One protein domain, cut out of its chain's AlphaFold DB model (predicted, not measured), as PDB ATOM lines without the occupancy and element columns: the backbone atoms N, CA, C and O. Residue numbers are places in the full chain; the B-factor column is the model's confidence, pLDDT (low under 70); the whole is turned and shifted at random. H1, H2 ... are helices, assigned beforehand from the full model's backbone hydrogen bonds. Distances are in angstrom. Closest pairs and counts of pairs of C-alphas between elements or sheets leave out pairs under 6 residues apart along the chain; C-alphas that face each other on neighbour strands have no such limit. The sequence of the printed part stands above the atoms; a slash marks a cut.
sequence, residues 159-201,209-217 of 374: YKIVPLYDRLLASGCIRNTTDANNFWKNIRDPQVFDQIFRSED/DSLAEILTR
ATOM      1  N   TYR A 159      44.819 -20.072 -36.948       87.75
ATOM      2  CA  TYR A 159      43.424 -19.867 -36.543       87.75
ATOM      3  C   TYR A 159      42.535 -21.060 -36.927       87.75
ATOM      4  O   TYR A 159      41.594 -21.376 -36.208       87.75
ATOM      5  N   LYS A 160      42.863 -21.759 -38.023       87.88
ATOM      6  CA  LYS A 160      42.117 -22.931 -38.503       87.88
ATOM      7  C   LYS A 160      42.285 -24.178 -37.622       87.88
ATOM      8  O   LYS A 160      41.470 -25.088 -37.711       87.88
ATOM      9  N   ILE A 161      43.297 -24.218 -36.748       91.88
ATOM     10  CA  ILE A 161      43.571 -25.383 -35.893       91.88
ATOM     11  C   ILE A 161      42.497 -25.553 -34.817       91.88
ATOM     12  O   ILE A 161      42.090 -26.676 -34.534       91.88
ATOM     13  N   VAL A 162      42.030 -24.453 -34.215       92.12
ATOM     14  CA  VAL A 162      41.073 -24.518 -33.097       92.12
ATOM     15  C   VAL A 162      39.709 -25.055 -33.557       92.12
ATOM     16  O   VAL A 162      39.261 -26.044 -32.981       92.12
ATOM     17  N   PRO A 163      39.090 -24.539 -34.641       90.81
ATOM     18  CA  PRO A 163      37.853 -25.116 -35.165       90.81
ATOM     19  C   PRO A 163      38.004 -26.576 -35.605       90.81
ATOM     20  O   PRO A 163      37.074 -27.360 -35.442       90.81
ATOM     21  N   LEU A 164      39.167 -26.961 -36.144       90.88
ATOM     22  CA  LEU A 164      39.446 -28.351 -36.508       90.88
ATOM     23  C   LEU A 164      39.455 -29.263 -35.270       90.88
ATOM     24  O   LEU A 164      38.828 -30.320 -35.285       90.88
ATOM     25  N   TYR A 165      40.128 -28.843 -34.196       93.12
ATOM     26  CA  TYR A 165      40.131 -29.569 -32.926       93.12
ATOM     27  C   TYR A 165      38.710 -29.747 -32.379       93.12
ATOM     28  O   TYR A 165      38.327 -30.854 -32.006       93.12
ATOM     29  N   ASP A 166      37.905 -28.683 -32.407       93.81
ATOM     30  CA  ASP A 166      36.520 -28.718 -31.934       93.81
ATOM     31  C   ASP A 166      35.650 -29.673 -32.776       93.81
ATOM     32  O   ASP A 166      34.857 -30.431 -32.216       93.81
ATOM     33  N   ARG A 167      35.834 -29.712 -34.107       92.75
ATOM     34  CA  ARG A 167      35.152 -30.677 -35.001       92.75
ATOM     35  C   ARG A 167      35.556 -32.128 -34.707       92.75
ATOM     36  O   ARG A 167      34.702 -33.015 -34.683       92.75
ATOM     37  N   LEU A 168      36.838 -32.387 -34.446       92.81
ATOM     38  CA  LEU A 168      37.335 -33.725 -34.092       92.81
ATOM     39  C   LEU A 168      36.864 -34.180 -32.704       92.81
ATOM     40  O   LEU A 168      36.639 -35.368 -32.469       92.81
ATOM     41  N   LEU A 169      36.678 -33.236 -31.783       93.44
ATOM     42  CA  LEU A 169      36.111 -33.501 -30.466       93.44
ATOM     43  C   LEU A 169      34.602 -33.774 -30.559       93.44
ATOM     44  O   LEU A 169      34.114 -34.716 -29.938       93.44
ATOM     45  N   ALA A 170      33.876 -33.017 -31.389       94.00
ATOM     46  CA  ALA A 170      32.445 -33.210 -31.631       94.00
ATOM     47  C   ALA A 170      32.126 -34.534 -32.351       94.00
ATOM     48  O   ALA A 170      31.148 -35.194 -32.006       94.00
ATOM     49  N   SER A 171      32.964 -34.951 -33.306       91.56
ATOM     50  CA  SER A 171      32.871 -36.274 -33.957       91.56
ATOM     51  C   SER A 171      33.320 -37.425 -33.047       91.56
ATOM     52  O   SER A 171      33.073 -38.591 -33.344       91.56
ATOM     53  N   GLY A 172      33.949 -37.120 -31.908       91.44
ATOM     54  CA  GLY A 172      34.436 -38.121 -30.967       91.44
ATOM     55  C   GLY A 172      35.671 -38.878 -31.458       91.44
ATOM     56  O   GLY A 172      35.894 -39.995 -30.987       91.44
ATOM     57  N   CYS A 173      36.451 -38.287 -32.371       90.69
ATOM     58  CA  CYS A 173      37.758 -38.790 -32.806       90.69
ATOM     59  C   CYS A 173      38.837 -38.546 -31.741       90.69
ATOM     60  O   CYS A 173      39.718 -39.375 -31.544       90.69
ATOM     61  N   ILE A 174      38.744 -37.427 -31.014       92.50
ATOM     62  CA  ILE A 174      39.615 -37.114 -29.874       92.50
ATOM     63  C   ILE A 174      38.829 -37.403 -28.595       92.50
ATOM     64  O   ILE A 174      38.044 -36.569 -28.140       92.50
ATOM     65  N   ARG A 175      39.011 -38.598 -28.018       92.88
ATOM     66  CA  ARG A 175      38.349 -38.982 -26.754       92.88
ATOM     67  C   ARG A 175      39.290 -38.878 -25.569       92.88
ATOM     68  O   ARG A 175      38.876 -38.459 -24.488       92.88
ATOM     69  N   ASN A 176      40.551 -39.248 -25.775       94.38
ATOM     70  CA  ASN A 176      41.518 -39.369 -24.701       94.38
ATOM     71  C   ASN A 176      42.502 -38.196 -24.695       94.38
ATOM     72  O   ASN A 176      42.773 -37.546 -25.705       94.38
ATOM     73  N   THR A 177      43.107 -37.952 -23.532       93.12
ATOM     74  CA  THR A 177      44.186 -36.962 -23.386       93.12
ATOM     75  C   THR A 177      45.417 -37.320 -24.223       93.12
ATOM     76  O   THR A 177      46.150 -36.430 -24.644       93.12
ATOM     77  N   THR A 178      45.636 -38.609 -24.495       93.44
ATOM     78  CA  THR A 178      46.661 -39.105 -25.423       93.44
ATOM     79  C   THR A 178      46.414 -38.615 -26.842       93.44
ATOM     80  O   THR A 178      47.332 -38.093 -27.466       93.44
ATOM     81  N   ASP A 179      45.171 -38.692 -27.308       91.88
ATOM     82  CA  ASP A 179      44.775 -38.333 -28.671       91.88
ATOM     83  C   ASP A 179      44.887 -36.820 -28.862       91.88
ATOM     84  O   ASP A 179      45.416 -36.349 -29.867       91.88
ATOM     85  N   ALA A 180      44.496 -36.049 -27.839       93.69
ATOM     86  CA  ALA A 180      44.693 -34.604 -27.816       93.69
ATOM     87  C   ALA A 180      46.187 -34.237 -27.884       93.69
ATOM     88  O   ALA A 180      46.577 -33.347 -28.637       93.69
ATOM     89  N   ASN A 181      47.047 -34.934 -27.138       93.81
ATOM     90  CA  ASN A 181      48.492 -34.702 -27.193       93.81
ATOM     91  C   ASN A 181      49.091 -35.089 -28.552       93.81
ATOM     92  O   ASN A 181      49.969 -34.383 -29.044       93.81
ATOM     93  N   ASN A 182      48.625 -36.181 -29.158       93.56
ATOM     94  CA  ASN A 182      49.078 -36.624 -30.475       93.56
ATOM     95  C   ASN A 182      48.647 -35.642 -31.572       93.56
ATOM     96  O   ASN A 182      49.472 -35.265 -32.397       93.56
ATOM     97  N   PHE A 183      47.423 -35.113 -31.499       94.69
ATOM     98  CA  PHE A 183      46.952 -34.032 -32.366       94.69
ATOM     99  C   PHE A 183      47.893 -32.818 -32.334       94.69
ATOM    100  O   PHE A 183      48.373 -32.372 -33.376       94.69
ATOM    101  N   TRP A 184      48.223 -32.314 -31.138       93.75
ATOM    102  CA  TRP A 184      49.109 -31.151 -30.998       93.75
ATOM    103  C   TRP A 184      50.558 -31.432 -31.408       93.75
ATOM    104  O   TRP A 184      51.247 -30.514 -31.852       93.75
ATOM    105  N   LYS A 185      51.029 -32.678 -31.271       93.31
ATOM    106  CA  LYS A 185      52.345 -33.093 -31.777       93.31
ATOM    107  C   LYS A 185      52.366 -33.091 -33.304       93.31
ATOM    108  O   LYS A 185      53.207 -32.410 -33.875       93.31
ATOM    109  N   ASN A 186      51.401 -33.754 -33.936       91.00
ATOM    110  CA  ASN A 186      51.349 -33.921 -35.389       91.00
ATOM    111  C   ASN A 186      51.108 -32.589 -36.116       91.00
ATOM    112  O   ASN A 186      51.692 -32.334 -37.161       91.00
ATOM    113  N   ILE A 187      50.324 -31.678 -35.534       91.38
ATOM    114  CA  ILE A 187      50.096 -30.336 -36.102       91.38
ATOM    115  C   ILE A 187      51.318 -29.420 -36.006       91.38
ATOM    116  O   ILE A 187      51.408 -28.427 -36.732       91.38
ATOM    117  N   ARG A 188      52.270 -29.729 -35.122       91.25
ATOM    118  CA  ARG A 188      53.523 -28.977 -35.035       91.25
ATOM    119  C   ARG A 188      54.435 -29.258 -36.230       91.25
ATOM    120  O   ARG A 188      55.273 -28.410 -36.541       91.25
ATOM    121  N   ASP A 189      54.249 -30.396 -36.897       90.62
ATOM    122  CA  ASP A 189      55.029 -30.771 -38.065       90.62
ATOM    123  C   ASP A 189      54.517 -30.028 -39.310       90.62
ATOM    124  O   ASP A 189      53.358 -30.184 -39.708       90.62
ATOM    125  N   PRO A 190      55.370 -29.221 -39.971       87.38
ATOM    126  CA  PRO A 190      54.938 -28.360 -41.067       87.38
ATOM    127  C   PRO A 190      54.446 -29.152 -42.281       87.38
ATOM    128  O   PRO A 190      53.607 -28.654 -43.017       87.38
ATOM    129  N   GLN A 191      54.929 -30.384 -42.479       88.25
ATOM    130  CA  GLN A 191      54.502 -31.248 -43.583       88.25
ATOM    131  C   GLN A 191      53.064 -31.745 -43.404       88.25
ATOM    132  O   GLN A 191      52.278 -31.680 -44.345       88.25
ATOM    133  N   VAL A 192      52.710 -32.188 -42.193       86.88
ATOM    134  CA  VAL A 192      51.351 -32.639 -41.853       86.88
ATOM    135  C   VAL A 192      50.397 -31.449 -41.847       86.88
ATOM    136  O   VAL A 192      49.306 -31.519 -42.406       86.88
ATOM    137  N   PHE A 193      50.834 -30.322 -41.278       87.88
ATOM    138  CA  PHE A 193      50.078 -29.075 -41.310       87.88
ATOM    139  C   PHE A 193      49.765 -28.649 -42.747       87.88
ATOM    140  O   PHE A 193      48.619 -28.362 -43.088       87.88
ATOM    141  N   ASP A 194      50.775 -28.648 -43.609       87.75
ATOM    142  CA  ASP A 194      50.602 -28.309 -45.008       87.75
ATOM    143  C   ASP A 194      49.701 -29.322 -45.724       87.75
ATOM    144  O   ASP A 194      48.847 -28.914 -46.496       87.75
ATOM    145  N   GLN A 195      49.792 -30.617 -45.439       85.94
ATOM    146  CA  GLN A 195      48.897 -31.613 -46.033       85.94
ATOM    147  C   GLN A 195      47.421 -31.385 -45.665       85.94
ATOM    148  O   GLN A 195      46.548 -31.562 -46.509       85.94
ATOM    149  N   ILE A 196      47.144 -30.961 -44.428       84.31
ATOM    150  CA  ILE A 196      45.782 -30.707 -43.935       84.31
ATOM    151  C   ILE A 196      45.232 -29.372 -44.460       84.31
ATOM    152  O   ILE A 196      44.038 -29.259 -44.732       84.31
ATOM    153  N   PHE A 197      46.082 -28.346 -44.596       83.06
ATOM    154  CA  PHE A 197      45.642 -26.970 -44.857       83.06
ATOM    155  C   PHE A 197      46.054 -26.386 -46.225       83.06
ATOM    156  O   PHE A 197      45.652 -25.256 -46.512       83.06
ATOM    157  N   ARG A 198      46.835 -27.093 -47.063       79.56
ATOM    158  CA  ARG A 198      47.226 -26.645 -48.424       79.56
ATOM    159  C   ARG A 198      46.168 -26.874 -49.496       79.56
ATOM    160  O   ARG A 198      46.384 -26.431 -50.618       79.56
ATOM    161  N   SER A 199      45.048 -27.522 -49.195       69.38
ATOM    162  CA  SER A 199      43.906 -27.538 -50.110       69.38
ATOM    163  C   SER A 199      43.379 -26.100 -50.228       69.38
ATOM    164  O   SER A 199      42.610 -25.635 -49.386       69.38
ATOM    165  N   GLU A 200      43.888 -25.348 -51.207       56.06
ATOM    166  CA  GLU A 200      43.637 -23.910 -51.394       56.06
ATOM    167  C   GLU A 200      42.170 -23.588 -51.715       56.06
ATOM    168  O   GLU A 200      41.759 -22.436 -51.587       56.06
ATOM    169  N   ASP A 201      41.355 -24.597 -52.022       56.41
ATOM    170  CA  ASP A 201      39.985 -24.411 -52.501       56.41
ATOM    171  C   ASP A 201      38.970 -24.031 -51.417       56.41
ATOM    172  O   ASP A 201      37.804 -23.793 -51.721       56.41
ATOM    173  N   ASP A 209      36.540 -38.215 -40.627       76.12
ATOM    174  CA  ASP A 209      37.107 -39.560 -40.536       76.12
ATOM    175  C   ASP A 209      38.434 -39.690 -41.308       76.12
ATOM    176  O   ASP A 209      39.382 -40.296 -40.809       76.12
ATOM    177  N   SER A 210      38.563 -39.039 -42.472       80.06
ATOM    178  CA  SER A 210      39.819 -39.035 -43.249       80.06
ATOM    179  C   SER A 210      40.922 -38.240 -42.541       80.06
ATOM    180  O   SER A 210      42.102 -38.591 -42.584       80.06
ATOM    181  N   LEU A 211      40.544 -37.163 -41.846       78.06
ATOM    182  CA  LEU A 211      41.469 -36.347 -41.056       78.06
ATOM    183  C   LEU A 211      41.924 -37.066 -39.787       78.06
ATOM    184  O   LEU A 211      43.093 -36.962 -39.407       78.06
ATOM    185  N   ALA A 212      41.021 -37.813 -39.147       79.00
ATOM    186  CA  ALA A 212      41.357 -38.635 -37.998       79.00
ATOM    187  C   ALA A 212      42.419 -39.681 -38.358       79.00
ATOM    188  O   ALA A 212      43.359 -39.863 -37.589       79.00
ATOM    189  N   GLU A 213      42.339 -40.305 -39.537       81.00
ATOM    190  CA  GLU A 213      43.329 -41.290 -39.987       81.00
ATOM    191  C   GLU A 213      44.734 -40.679 -40.141       81.00
ATOM    192  O   GLU A 213      45.710 -41.247 -39.655       81.00
ATOM    193  N   ILE A 214      44.851 -39.481 -40.723       78.75
ATOM    194  CA  ILE A 214      46.142 -38.781 -40.873       78.75
ATOM    195  C   ILE A 214      46.709 -38.359 -39.508       78.75
ATOM    196  O   ILE A 214      47.912 -38.448 -39.275       78.75
ATOM    197  N   LEU A 215      45.846 -37.905 -38.594       73.94
ATOM    198  CA  LEU A 215      46.249 -37.362 -37.293       73.94
ATOM    199  C   LEU A 215      46.484 -38.427 -36.215       73.94
ATOM    200  O   LEU A 215      47.136 -38.125 -35.218       73.94
ATOM    201  N   THR A 216      45.971 -39.645 -36.392       69.31
ATOM    202  CA  THR A 216      46.158 -40.768 -35.454       69.31
ATOM    203  C   THR A 216      47.197 -41.778 -35.915       69.31
ATOM    204  O   THR A 216      47.613 -42.613 -35.110       69.31
ATOM    205  N   ARG A 217      47.662 -41.690 -37.167       69.88
ATOM    206  CA  ARG A 217      48.780 -42.491 -37.655       69.88
ATOM    207  C   ARG A 217      50.018 -42.136 -36.837       69.88
ATOM    208  O   ARG A 217      50.590 -41.058 -36.995       69.88
TER     209      ARG A 217
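This is residues 159 to 201 and 209 to 217 of the 374 residues of an uncharacterized protein of Capitella teleta (UniProt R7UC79). H1 and H2, the two longest helices, run in nearly opposite directions with a gap between them, and H3 turns off the end of H2 at a sharp corner, making a three-sided frame. H4 crosses over one face of this frame, packing on H2 and running nearly alongside H3 in the opposite direction. The printed part has 52 residues with four named helices, H1 to H4 in chain order, and no named strand: all helix. It is compact, with a radius of gyration of the C-alphas of 10.5 A and spans of 30 by 20 by 19 A.

H2, residues 177 to 188, and H1, residues 159 to 170, are near each other, with 9 pairs of C-alphas within 10 A. H4, residues 209 to 216, touches H2, about perpendicular at 88 degrees; their closest C-alphas, those of Phe 183 and Leu 215, are 6.0 A apart. H3, residues 190 to 197, and H2 only just touch, and only at the corner, with 3 pairs of C-alphas within 8 A; the closest are those of Ile 187 and Phe 193, at 5.4 A. H2 touches H3 with residues 186 to 187 alone. H3 and H4 are close but not clearly touching, at a shallow tilt of 13 degrees, opposite ways; the closest C-alphas, of Ile 196 and Leu 211, are 7.7 A apart. Every O i to N i+4 pair is within hydrogen-bond range in H3 and H4, against 7 of 8 in H1 and in H2.

H1 begins at C-alpha 159 (43.424, -19.867, -36.543) and measures 18.0 A. H2 measures 16.9 A, H3 10.1 A, and H4 10.5 A, ending at C-alpha 216 (46.158, -40.768, -35.454).

The C-alphas farthest apart, of Thr 177 and Asp 201, are 32.0 A apart. Residues 202 to 208 are not printed, and C-alphas 201 and 209 are 19.5 A apart across the cut. The model's pLDDT is under 70 at residues 199 to 201 and 216 to 217.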